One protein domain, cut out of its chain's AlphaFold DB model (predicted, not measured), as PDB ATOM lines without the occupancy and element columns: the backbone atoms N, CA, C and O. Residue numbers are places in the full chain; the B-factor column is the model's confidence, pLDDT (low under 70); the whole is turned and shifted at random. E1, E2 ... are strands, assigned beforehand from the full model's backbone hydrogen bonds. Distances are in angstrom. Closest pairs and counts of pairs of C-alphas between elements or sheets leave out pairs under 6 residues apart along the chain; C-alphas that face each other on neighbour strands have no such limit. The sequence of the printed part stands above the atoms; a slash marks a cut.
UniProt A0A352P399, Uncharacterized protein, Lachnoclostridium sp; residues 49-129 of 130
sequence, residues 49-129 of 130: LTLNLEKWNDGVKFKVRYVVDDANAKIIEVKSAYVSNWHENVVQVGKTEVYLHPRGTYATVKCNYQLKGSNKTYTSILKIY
ATOM      1  N   LEU A  49       3.837  22.496 -15.937       93.06
ATOM      2  CA  LEU A  49       3.481  21.296 -15.195       93.06
ATOM      3  C   LEU A  49       2.517  20.458 -16.026       93.06
ATOM      4  O   LEU A  49       1.490  20.950 -16.478       93.06
ATOM      5  N   THR A  50       2.825  19.177 -16.229       95.81
ATOM      6  CA  THR A  50       1.853  18.231 -16.792       95.81
ATOM      7  C   THR A  50       1.132  17.528 -15.649       95.81
ATOM      8  O   THR A  50       1.738  16.745 -14.920       95.81
ATOM      9  N   LEU A  51      -0.164  17.790 -15.512       95.94
ATOM     10  CA  LEU A  51      -1.019  17.245 -14.464       95.94
ATOM     11  C   LEU A  51      -1.918  16.136 -15.018       95.94
ATOM     12  O   LEU A  51      -2.290  16.137 -16.195       95.94
ATOM     13  N   ASN A  52      -2.269  15.180 -14.156       97.69
ATOM     14  CA  ASN A  52      -3.253  14.142 -14.447       97.69
ATOM     15  C   ASN A  52      -4.405  14.276 -13.449       97.69
ATOM     16  O   ASN A  52      -4.183  14.254 -12.242       97.69
ATOM     17  N   LEU A  53      -5.628  14.384 -13.958       97.50
ATOM     18  CA  LEU A  53      -6.849  14.450 -13.169       97.50
ATOM     19  C   LEU A  53      -7.712  13.232 -13.474       97.50
ATOM     20  O   LEU A  53      -8.013  12.942 -14.632       97.50
ATOM     21  N   GLU A  54      -8.147  12.556 -12.421       97.88
ATOM     22  CA  GLU A  54      -9.141  11.495 -12.486       97.88
ATOM     23  C   GLU A  54     -10.326  11.872 -11.606       97.88
ATOM     24  O   GLU A  54     -10.172  12.030 -10.395       97.88
ATOM     25  N   LYS A  55     -11.511  12.037 -12.199       97.25
ATOM     26  CA  LYS A  55     -12.692  12.487 -11.455       97.25
ATOM     27  C   LYS A  55     -13.973  11.853 -11.983       97.25
ATOM     28  O   LYS A  55     -14.222  11.840 -13.186       97.25
ATOM     29  N   TRP A  56     -14.779  11.342 -11.056       96.75
ATOM     30  CA  TRP A  56     -16.152  10.926 -11.319       96.75
ATOM     31  C   TRP A  56     -17.056  12.147 -11.458       96.75
ATOM     32  O   TRP A  56     -16.948  13.088 -10.668       96.75
ATOM     33  N   ASN A  57     -17.936  12.123 -12.452       95.69
ATOM     34  CA  ASN A  57     -18.991  13.109 -12.614       95.69
ATOM     35  C   ASN A  57     -20.245  12.437 -13.188       95.69
ATOM     36  O   ASN A  57     -20.159  11.734 -14.196       95.69
ATOM     37  N   ASP A  58     -21.385  12.648 -12.528       88.50
ATOM     38  CA  ASP A  58     -22.692  12.017 -12.771       88.50
ATOM     39  C   ASP A  58     -22.653  10.478 -12.813       88.50
ATOM     40  O   ASP A  58     -23.031   9.818 -11.853       88.50
ATOM     41  N   GLY A  59     -22.175   9.914 -13.923       90.44
ATOM     42  CA  GLY A  59     -22.162   8.485 -14.228       90.44
ATOM     43  C   GLY A  59     -20.866   7.984 -14.878       90.44
ATOM     44  O   GLY A  59     -20.755   6.795 -15.182       90.44
ATOM     45  N   VAL A  60     -19.885   8.859 -15.111       96.88
ATOM     46  CA  VAL A  60     -18.655   8.540 -15.854       96.88
ATOM     47  C   VAL A  60     -17.411   9.054 -15.127       96.88
ATOM     48  O   VAL A  60     -17.436  10.094 -14.467       96.88
ATOM     49  N   LYS A  61     -16.294   8.331 -15.247       98.06
ATOM     50  CA  LYS A  61     -14.989   8.718 -14.702       98.06
ATOM     51  C   LYS A  61     -14.115   9.301 -15.800       98.06
ATOM     52  O   LYS A  61     -13.562   8.567 -16.624       98.06
ATOM     53  N   PHE A  62     -13.929  10.612 -15.779       98.19
ATOM     54  CA  PHE A  62     -13.001  11.287 -16.675       98.19
ATOM     55  C   PHE A  62     -11.559  11.073 -16.223       98.19
ATOM     56  O   PHE A  62     -11.251  11.184 -15.034       98.19
ATOM     57  N   LYS A  63     -10.678  10.820 -17.190       98.19
ATOM     58  CA  LYS A  63      -9.227  10.855 -17.031       98.19
ATOM     59  C   LYS A  63      -8.661  11.872 -18.009       98.19
ATOM     60  O   LYS A  63      -8.850  11.754 -19.222       98.19
ATOM     61  N   VAL A  64      -8.010  12.897 -17.471       98.38
ATOM     62  CA  VAL A  64      -7.546  14.054 -18.235       98.38
ATOM     63  C   VAL A  64      -6.088  14.324 -17.923       98.38
ATOM     64  O   VAL A  64      -5.696  14.372 -16.761       98.38
ATOM     65  N   ARG A  65      -5.284  14.518 -18.965       98.38
ATOM     66  CA  ARG A  65      -3.901  14.980 -18.874       98.38
ATOM     67  C   ARG A  65      -3.817  16.355 -19.508       98.38
ATOM     68  O   ARG A  65      -4.187  16.512 -20.672       98.38
ATOM     69  N   TYR A  66      -3.333  17.332 -18.759       97.81
ATOM     70  CA  TYR A  66      -3.288  18.727 -19.187       97.81
ATOM     71  C   TYR A  66      -2.002  19.398 -18.716       97.81
ATOM     72  O   TYR A  66      -1.328  18.904 -17.812       97.81
ATOM     73  N   VAL A  67      -1.628  20.481 -19.388       96.62
ATOM     74  CA  VAL A  67      -0.432  21.271 -19.098       96.62
ATOM     75  C   VAL A  67      -0.856  22.605 -18.511       96.62
ATOM     76  O   VAL A  67      -1.710  23.285 -19.084       96.62
ATOM     77  N   VAL A  68      -0.239  22.981 -17.397       96.38
ATOM     78  CA  VAL A  68      -0.460  24.246 -16.697       96.38
ATOM     79  C   VAL A  68       0.831  25.053 -16.685       96.38
ATOM     80  O   VAL A  68       1.908  24.520 -16.432       96.38
ATOM     81  N   ASP A  69       0.710  26.343 -16.961       93.19
ATOM     82  CA  ASP A  69       1.712  27.346 -16.634       93.19
ATOM     83  C   ASP A  69       1.443  27.852 -15.216       93.19
ATOM     84  O   ASP A  69       0.539  28.665 -14.988       93.19
ATOM     85  N   ASP A  70       2.222  27.325 -14.272       87.75
ATOM     86  CA  ASP A  70       2.125  27.620 -12.841       87.75
ATOM     87  C   ASP A  70       2.353  29.112 -12.543       87.75
ATOM     88  O   ASP A  70       1.697  29.698 -11.687       87.75
ATOM     89  N   ALA A  71       3.197  29.787 -13.333       87.25
ATOM     90  CA  ALA A  71       3.500  31.200 -13.116       87.25
ATOM     91  C   ALA A  71       2.310  32.117 -13.436       87.25
ATOM     92  O   ALA A  71       2.183  33.199 -12.864       87.25
ATOM     93  N   ASN A  72       1.453  31.701 -14.370       89.44
ATOM     94  CA  ASN A  72       0.317  32.497 -14.822       89.44
ATOM     95  C   ASN A  72      -1.034  31.947 -14.353       89.44
ATOM     96  O   ASN A  72      -2.053  32.554 -14.689       89.44
ATOM     97  N   ALA A  73      -1.046  30.822 -13.626       90.94
ATOM     98  CA  ALA A  73      -2.244  30.050 -13.304       90.94
ATOM     99  C   ALA A  73      -3.122  29.861 -14.554       90.94
ATOM    100  O   ALA A  73      -4.268  30.314 -14.618       90.94
ATOM    101  N   LYS A  74      -2.545  29.259 -15.604       95.06
ATOM    102  CA  LYS A  74      -3.229  29.025 -16.887       95.06
ATOM    103  C   LYS A  74      -3.038  27.604 -17.375       95.06
ATOM    104  O   LYS A  74      -1.918  27.126 -17.484       95.06
ATOM    105  N   ILE A  75      -4.125  26.978 -17.796       97.00
ATOM    106  CA  ILE A  75      -4.085  25.775 -18.617       97.00
ATOM    107  C   ILE A  75      -3.627  26.183 -20.020       97.00
ATOM    108  O   ILE A  75      -4.257  27.017 -20.672       97.00
ATOM    109  N   ILE A  76      -2.527  25.592 -20.471       96.50
ATOM    110  CA  ILE A  76      -1.926  25.835 -21.785       96.50
ATOM    111  C   ILE A  76      -2.473  24.853 -22.816       96.50
ATOM    112  O   ILE A  76      -2.727  25.220 -23.959       96.50
ATOM    113  N   GLU A  77      -2.675  23.601 -22.409       96.38
ATOM    114  CA  GLU A  77      -3.047  22.523 -23.319       96.38
ATOM    115  C   GLU A  77      -3.772  21.401 -22.570       96.38
ATOM    116  O   GLU A  77      -3.428  21.073 -21.435       96.38
ATOM    117  N   VAL A  78      -4.730  20.746 -23.226       97.81
ATOM    118  CA  VAL A  78      -5.272  19.453 -22.785       97.81
ATOM    119  C   VAL A  78      -4.744  18.371 -23.723       97.81
ATOM    120  O   VAL A  78      -5.246  18.207 -24.830       97.81
ATOM    121  N   LYS A  79      -3.728  17.626 -23.274       97.50
ATOM    122  CA  LYS A  79      -3.036  16.601 -24.074       97.50
ATOM    123  C   LYS A  79      -3.910  15.390 -24.377       97.50
ATOM    124  O   LYS A  79      -3.827  14.809 -25.453       97.50
ATOM    125  N   SER A  80      -4.717  14.963 -23.408       97.88
ATOM    126  CA  SER A  80      -5.638  13.840 -23.591       97.88
ATOM    127  C   SER A  80      -6.803  13.931 -22.622       97.88
ATOM    128  O   SER A  80      -6.596  14.227 -21.446       97.88
ATOM    129  N   ALA A  81      -7.998  13.586 -23.082       98.12
ATOM    130  CA  ALA A  81      -9.174  13.432 -22.242       98.12
ATOM    131  C   ALA A  81      -9.995  12.246 -22.745       98.12
ATOM    132  O   ALA A  81     -10.266  12.164 -23.942       98.12
ATOM    133  N   TYR A  82     -10.365  11.336 -21.848       97.88
ATOM    134  CA  TYR A  82     -11.218  10.190 -22.153       97.88
ATOM    135  C   TYR A  82     -11.995   9.749 -20.911       97.88
ATOM    136  O   TYR A  82     -11.660  10.108 -19.779       97.88
ATOM    137  N   VAL A  83     -13.045   8.960 -21.125       97.88
ATOM    138  CA  VAL A  83     -13.738   8.256 -20.047       97.88
ATOM    139  C   VAL A  83     -13.009   6.939 -19.788       97.88
ATOM    140  O   VAL A  83     -12.793   6.154 -20.704       97.88
ATOM    141  N   SER A  84     -12.599   6.723 -18.541       97.12
ATOM    142  CA  SER A  84     -11.824   5.549 -18.110       97.12
ATOM    143  C   SER A  84     -12.677   4.461 -17.460       97.12
ATOM    144  O   SER A  84     -12.279   3.302 -17.445       97.12
ATOM    145  N   ASN A  85     -13.825   4.837 -16.898       96.44
ATOM    146  CA  ASN A  85     -14.783   3.933 -16.274       96.44
ATOM    147  C   ASN A  85     -16.174   4.592 -16.246       96.44
ATOM    148  O   ASN A  85     -16.279   5.806 -16.441       96.44
ATOM    149  N   TRP A  86     -17.229   3.825 -15.996       97.31
ATOM    150  CA  TRP A  86     -18.602   4.317 -15.878       97.31
ATOM    151  C   TRP A  86     -19.436   3.432 -14.949       97.31
ATOM    152  O   TRP A  86     -19.057   2.306 -14.638       97.31
ATOM    153  N   HIS A  87     -20.559   3.963 -14.466       95.75
ATOM    154  CA  HIS A  87     -21.494   3.200 -13.637       95.75
ATOM    155  C   HIS A  87     -22.119   2.038 -14.420       95.75
ATOM    156  O   HIS A  87     -22.332   2.141 -15.624       95.75
ATOM    157  N   GLU A  88     -22.507   0.970 -13.722       95.69
ATOM    158  CA  GLU A  88     -23.093  -0.255 -14.302       95.69
ATOM    159  C   GLU A  88     -24.327  -0.024 -15.192       95.69
ATOM    160  O   GLU A  88     -24.600  -0.795 -16.109       95.69
ATOM    161  N   ASN A  89     -25.066   1.060 -14.943       95.56
ATOM    162  CA  ASN A  89     -26.263   1.410 -15.700       95.56
ATOM    163  C   ASN A  89     -25.954   2.162 -16.998       95.56
ATOM    164  O   ASN A  89     -26.872   2.394 -17.780       95.56
ATOM    165  N   VAL A  90     -24.704   2.554 -17.250       96.88
ATOM    166  CA  VAL A  90     -24.300   3.202 -18.502       96.88
ATOM    167  C   VAL A  90     -24.017   2.126 -19.550       96.88
ATOM    168  O   VAL A  90     -23.148   1.279 -19.367       96.88
ATOM    169  N   VAL A  91     -24.750   2.170 -20.663       95.94
ATOM    170  CA  VAL A  91     -24.661   1.168 -21.747       95.94
ATOM    171  C   VAL A  91     -23.870   1.658 -22.952       95.94
ATOM    172  O   VAL A  91     -23.366   0.856 -23.733       95.94
ATOM    173  N   GLN A  92     -23.746   2.973 -23.107       95.75
ATOM    174  CA  GLN A  92     -23.001   3.583 -24.197       95.75
ATOM    175  C   GLN A  92     -22.334   4.862 -23.713       95.75
ATOM    176  O   GLN A  92     -22.962   5.683 -23.045       95.75
ATOM    177  N   VAL A  93     -21.076   5.042 -24.107       96.94
ATOM    178  CA  VAL A  93     -20.286   6.248 -23.861       96.94
ATOM    179  C   VAL A  93     -19.854   6.815 -25.209       96.94
ATOM    180  O   VAL A  93     -19.281   6.117 -26.043       96.94
ATOM    181  N   GLY A  94     -20.182   8.079 -25.442       95.31
ATOM    182  CA  GLY A  94     -19.809   8.817 -26.638       95.31
ATOM    183  C   GLY A  94     -18.376   9.341 -26.576       95.31
ATOM    184  O   GLY A  94     -17.689   9.270 -25.555       95.31
ATOM    185  N   LYS A  95     -17.925   9.925 -27.688       96.31
ATOM    186  CA  LYS A  95     -16.614  10.575 -27.752       96.31
ATOM    187  C   LYS A  95     -16.551  11.743 -26.763       96.31
ATOM    188  O   LYS A  95     -17.516  12.490 -26.603       96.31
ATOM    189  N   THR A  96     -15.405  11.909 -26.114       97.75
ATOM    190  CA  THR A  96     -15.119  13.084 -25.292       97.75
ATOM    191  C   THR A  96     -14.797  14.286 -26.166       97.75
ATOM    192  O   THR A  96     -13.992  14.204 -27.096       97.75
ATOM    193  N   GLU A  97     -15.386  15.423 -25.830       98.31
ATOM    194  CA  GLU A  97     -15.089  16.707 -26.453       98.31
ATOM    195  C   GLU A  97     -14.436  17.625 -25.424       98.31
ATOM    196  O   GLU A  97     -14.848  17.674 -24.262       98.31
ATOM    197  N   VAL A  98     -13.410  18.351 -25.855       98.31
ATOM    198  CA  VAL A  98     -12.618  19.231 -24.999       98.31
ATOM    199  C   VAL A  98     -12.782  20.665 -25.467       98.31
ATOM    200  O   VAL A  98     -12.704  20.949 -26.660       98.31
ATOM    201  N   TYR A  99     -12.959  21.573 -24.516       98.38
ATOM    202  CA  TYR A  99     -12.897  23.007 -24.736       98.38
ATOM    203  C   TYR A  99     -11.877  23.619 -23.778       98.38
ATOM    204  O   TYR A  99     -11.955  23.425 -22.565       98.38
ATOM    205  N   LEU A 100     -10.926  24.369 -24.325       98.19
ATOM    206  CA  LEU A 100      -9.980  25.170 -23.558       98.19
ATOM    207  C   LEU A 100     -10.415  26.632 -23.629       98.19
ATOM    208  O   LEU A 100     -10.588  27.178 -24.720       98.19
ATOM    209  N   HIS A 101     -10.595  27.274 -22.474       97.69
ATOM    210  CA  HIS A 101     -10.940  28.688 -22.451       97.69
ATOM    211  C   HIS A 101      -9.809  29.516 -23.093       97.69
ATOM    212  O   HIS A 101      -8.648  29.283 -22.752       97.69
ATOM    213  N   PRO A 102     -10.092  30.528 -23.939       96.12
ATOM    214  CA  PRO A 102      -9.058  31.277 -24.669       96.12
ATOM    215  C   PRO A 102      -7.980  31.922 -23.791       96.12
ATOM    216  O   PRO A 102      -6.867  32.167 -24.242       96.12
ATOM    217  N   ARG A 103      -8.303  32.213 -22.524       95.69
ATOM    218  CA  ARG A 103      -7.360  32.792 -21.549       95.69
ATOM    219  C   ARG A 103      -6.656  31.748 -20.675       95.69
ATOM    220  O   ARG A 103      -5.942  32.143 -19.760       95.69
ATOM    221  N   GLY A 104      -6.910  30.457 -20.891       96.12
ATOM    222  CA  GLY A 104      -6.379  29.351 -20.088       96.12
ATOM    223  C   GLY A 104      -6.950  29.251 -18.669       96.12
ATOM    224  O   GLY A 104      -6.455  28.479 -17.865       96.12
ATOM    225  N   THR A 105      -7.986  30.019 -18.323       97.38
ATOM    226  CA  THR A 105      -8.518  30.073 -16.946       97.38
ATOM    227  C   THR A 105      -9.275  28.815 -16.524       97.38
ATOM    228  O   THR A 105      -9.463  28.590 -15.333       97.38
ATOM    229  N   TYR A 106      -9.749  28.018 -17.481       97.88
ATOM    230  CA  TYR A 106     -10.330  26.701 -17.250       97.88
ATOM    231  C   TYR A 106     -10.364  25.896 -18.554       97.88
ATOM    232  O   TYR A 106     -10.260  26.452 -19.652       97.88
ATOM    233  N   ALA A 107     -10.583  24.593 -18.429       98.31
ATOM    234  CA  ALA A 107     -10.961  23.714 -19.525       98.31
ATOM    235  C   ALA A 107     -12.227  22.943 -19.145       98.31
ATOM    236  O   ALA A 107     -12.480  22.689 -17.964       98.31
ATOM    237  N   THR A 108     -13.040  22.577 -20.128       98.38
ATOM    238  CA  THR A 108     -14.156  21.652 -19.941       98.38
ATOM    239  C   THR A 108     -13.953  20.412 -20.792       98.38
ATOM    240  O   THR A 108     -13.506  20.477 -21.936       98.38
ATOM    241  N   VAL A 109     -14.284  19.265 -20.215       98.31
ATOM    242  CA  VAL A 109     -14.345  17.980 -20.901       98.31
ATOM    243  C   VAL A 109     -15.775  17.496 -20.783       98.31
ATOM    244  O   VAL A 109     -16.274  17.310 -19.674       98.31
ATOM    245  N   LYS A 110     -16.444  17.314 -21.916       97.75
ATOM    246  CA  LYS A 110     -17.815  16.805 -21.961       97.75
ATOM    247  C   LYS A 110     -17.860  15.429 -22.605       97.75
ATOM    248  O   LYS A 110     -17.073  15.122 -23.501       97.75
ATOM    249  N   CYS A 111     -18.790  14.606 -22.147       97.81
ATOM    250  CA  CYS A 111     -19.077  13.302 -22.724       97.81
ATOM    251  C   CYS A 111     -20.580  13.045 -22.675       97.81
ATOM    252  O   CYS A 111     -21.219  13.266 -21.644       97.81
ATOM    253  N   ASN A 112     -21.126  12.561 -23.785       97.56
ATOM    254  CA  ASN A 112     -22.501  12.092 -23.848       97.56
ATOM    255  C   ASN A 112     -22.552  10.595 -23.534       97.56
ATOM    256  O   ASN A 112     -21.685   9.853 -23.987       97.56
ATOM    257  N   TYR A 113     -23.564  10.134 -22.806       97.31
ATOM    258  CA  TYR A 113     -23.746   8.722 -22.477       97.31
ATOM    259  C   TYR A 113     -25.231   8.339 -22.424       97.31
ATOM    260  O   TYR A 113     -26.102   9.206 -22.332       97.31
ATOM    261  N   GLN A 114     -25.528   7.043 -22.502       97.12
ATOM    262  CA  GLN A 114     -26.891   6.507 -22.407       97.12
ATOM    263  C   GLN A 114     -27.015   5.527 -21.243       97.12
ATOM    264  O   GLN A 114     -26.081   4.778 -20.945       97.12
ATOM    265  N   LEU A 115     -28.184   5.534 -20.601       96.81
ATOM    266  CA  LEU A 115     -28.512   4.643 -19.490       96.81
ATOM    267  C   LEU A 115     -29.346   3.451 -19.963       96.81
ATOM    268  O   LEU A 115     -30.190   3.578 -20.850       96.81
ATOM    269  N   LYS A 116     -29.155   2.297 -19.323       96.06
ATOM    270  CA  LYS A 116     -29.933   1.079 -19.553       96.06
ATOM    271  C   LYS A 116     -31.424   1.368 -19.375       96.06
ATOM    272  O   LYS A 116     -31.840   1.930 -18.368       96.06
ATOM    273  N   GLY A 117     -32.229   0.974 -20.361       94.19
ATOM    274  CA  GLY A 117     -33.678   1.204 -20.346       94.19
ATOM    275  C   GLY A 117     -34.099   2.653 -20.620       94.19
ATOM    276  O   GLY A 117     -35.282   2.965 -20.512       94.19
ATOM    277  N   SER A 118     -33.169   3.541 -20.990       93.56
ATOM    278  CA  SER A 118     -33.465   4.915 -21.387       93.56
ATOM    279  C   SER A 118     -33.020   5.172 -22.825       93.56
ATOM    280  O   SER A 118     -31.873   4.930 -23.173       93.56
ATOM    281  N   ASN A 119     -33.900   5.760 -23.636       92.31
ATOM    282  CA  ASN A 119     -33.549   6.259 -24.974       92.31
ATOM    283  C   ASN A 119     -33.043   7.712 -24.941       92.31
ATOM    284  O   ASN A 119     -32.946   8.366 -25.978       92.31
ATOM    285  N   LYS A 120     -32.780   8.259 -23.746       96.06
ATOM    286  CA  LYS A 120     -32.276   9.623 -23.577       96.06
ATOM    287  C   LYS A 120     -30.752   9.621 -23.557       96.06
ATOM    288  O   LYS A 120     -30.127   8.768 -22.930       96.06
ATOM    289  N   THR A 121     -30.176  10.635 -24.188       96.38
ATOM    290  CA  THR A 121     -28.753  10.946 -24.073       96.38
ATOM    291  C   THR A 121     -28.548  11.907 -22.909       96.38
ATOM    292  O   THR A 121     -29.175  12.965 -22.852       96.38
ATOM    293  N   TYR A 122     -27.661  11.536 -21.996       96.50
ATOM    294  CA  TYR A 122     -27.213  12.357 -20.880       96.50
ATOM    295  C   TYR A 122     -25.852  12.958 -21.219       96.50
ATOM    296  O   TYR A 122     -25.071  12.354 -21.951       96.50
ATOM    297  N   THR A 123     -25.549  14.134 -20.678       97.19
ATOM    298  CA  THR A 123     -24.255  14.795 -20.871       97.19
ATOM    299  C   THR A 123     -23.608  15.007 -19.517       97.19
ATOM    300  O   THR A 123     -24.195  15.658 -18.658       97.19
ATOM    301  N   SER A 124     -22.392  14.492 -19.341       97.62
ATOM    302  CA  SER A 124     -21.557  14.823 -18.190       97.62
ATOM    303  C   SER A 124     -20.478  15.820 -18.589       97.62
ATOM    304  O   SER A 124     -19.886  15.699 -19.666       97.62
ATOM    305  N   ILE A 125     -20.222  16.809 -17.731       97.44
ATOM    306  CA  ILE A 125     -19.268  17.894 -17.987       97.44
ATOM    307  C   ILE A 125     -18.321  18.038 -16.797       97.44
ATOM    308  O   ILE A 125     -18.710  18.510 -15.732       97.44
ATOM    309  N   LEU A 126     -17.049  17.709 -17.001       97.81
ATOM    310  CA  LEU A 126     -15.981  18.004 -16.056       97.81
ATOM    311  C   LEU A 126     -15.367  19.369 -16.373       97.81
ATOM    312  O   LEU A 126     -14.872  19.591 -17.476       97.81
ATOM    313  N   LYS A 127     -15.334  20.265 -15.385       97.75
ATOM    314  CA  LYS A 127     -14.585  21.524 -15.450       97.75
ATOM    315  C   LYS A 127     -13.273  21.407 -14.674       97.75
ATOM    316  O   LYS A 127     -13.260  20.901 -13.553       97.75
ATOM    317  N   ILE A 128     -12.191  21.875 -15.285       97.25
ATOM    318  CA  ILE A 128     -10.812  21.792 -14.796       97.25
ATOM    319  C   ILE A 128     -10.266  23.206 -14.681       97.25
ATOM    320  O   ILE A 128     -10.513  24.035 -15.559       97.25
ATOM    321  N   TYR A 129      -9.519  23.455 -13.616       95.88
ATOM    322  CA  TYR A 129      -8.840  24.716 -13.355       95.88
ATOM    323  C   TYR A 129      -7.318  24.486 -13.315       95.88
ATOM    324  O   TYR A 129      -6.908  23.331 -13.145       95.88
TER     325      TYR A 129
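Overview. This is residues 49 to 129 of the 130 residues of an uncharacterized protein of Lachnoclostridium sp (UniProt A0A352P399). Two twisted sheets, E1 E2 E3 and E4 E5 E6, face each other in a sandwich, a rod of 48 by 20 by 16 A. Each is an antiparallel meander, every strand beside the one before. The printed part, 81 residues with six named strands, is all strand and only just compact, close to loose, with a radius of gyration of the C-alphas of 13.7 A.

Arrangement. E1, residues 49 to 57, and E2, 60 to 69, form a hairpin, N 53 and O 64 within hydrogen-bond range at 2.8 A. The closest C-alphas of E3, 74 to 86, and E4, 90 to 100, Tyr 82 and Thr 96, are 5.8 A apart. E5, 107 to 115, and E6, 121 to 128, form a hairpin, N 111 and O 124 at 2.9 A.

Along the chain. E1 begins at C-alpha 49, (3.481, 21.296, -15.195), and E6 ends at C-alpha 128, (-10.812, 21.792, -14.796). E3 measures 29.1 A.

Size, cuts and confidence. The printed part has no cut; no printed residue has pLDDT under 70.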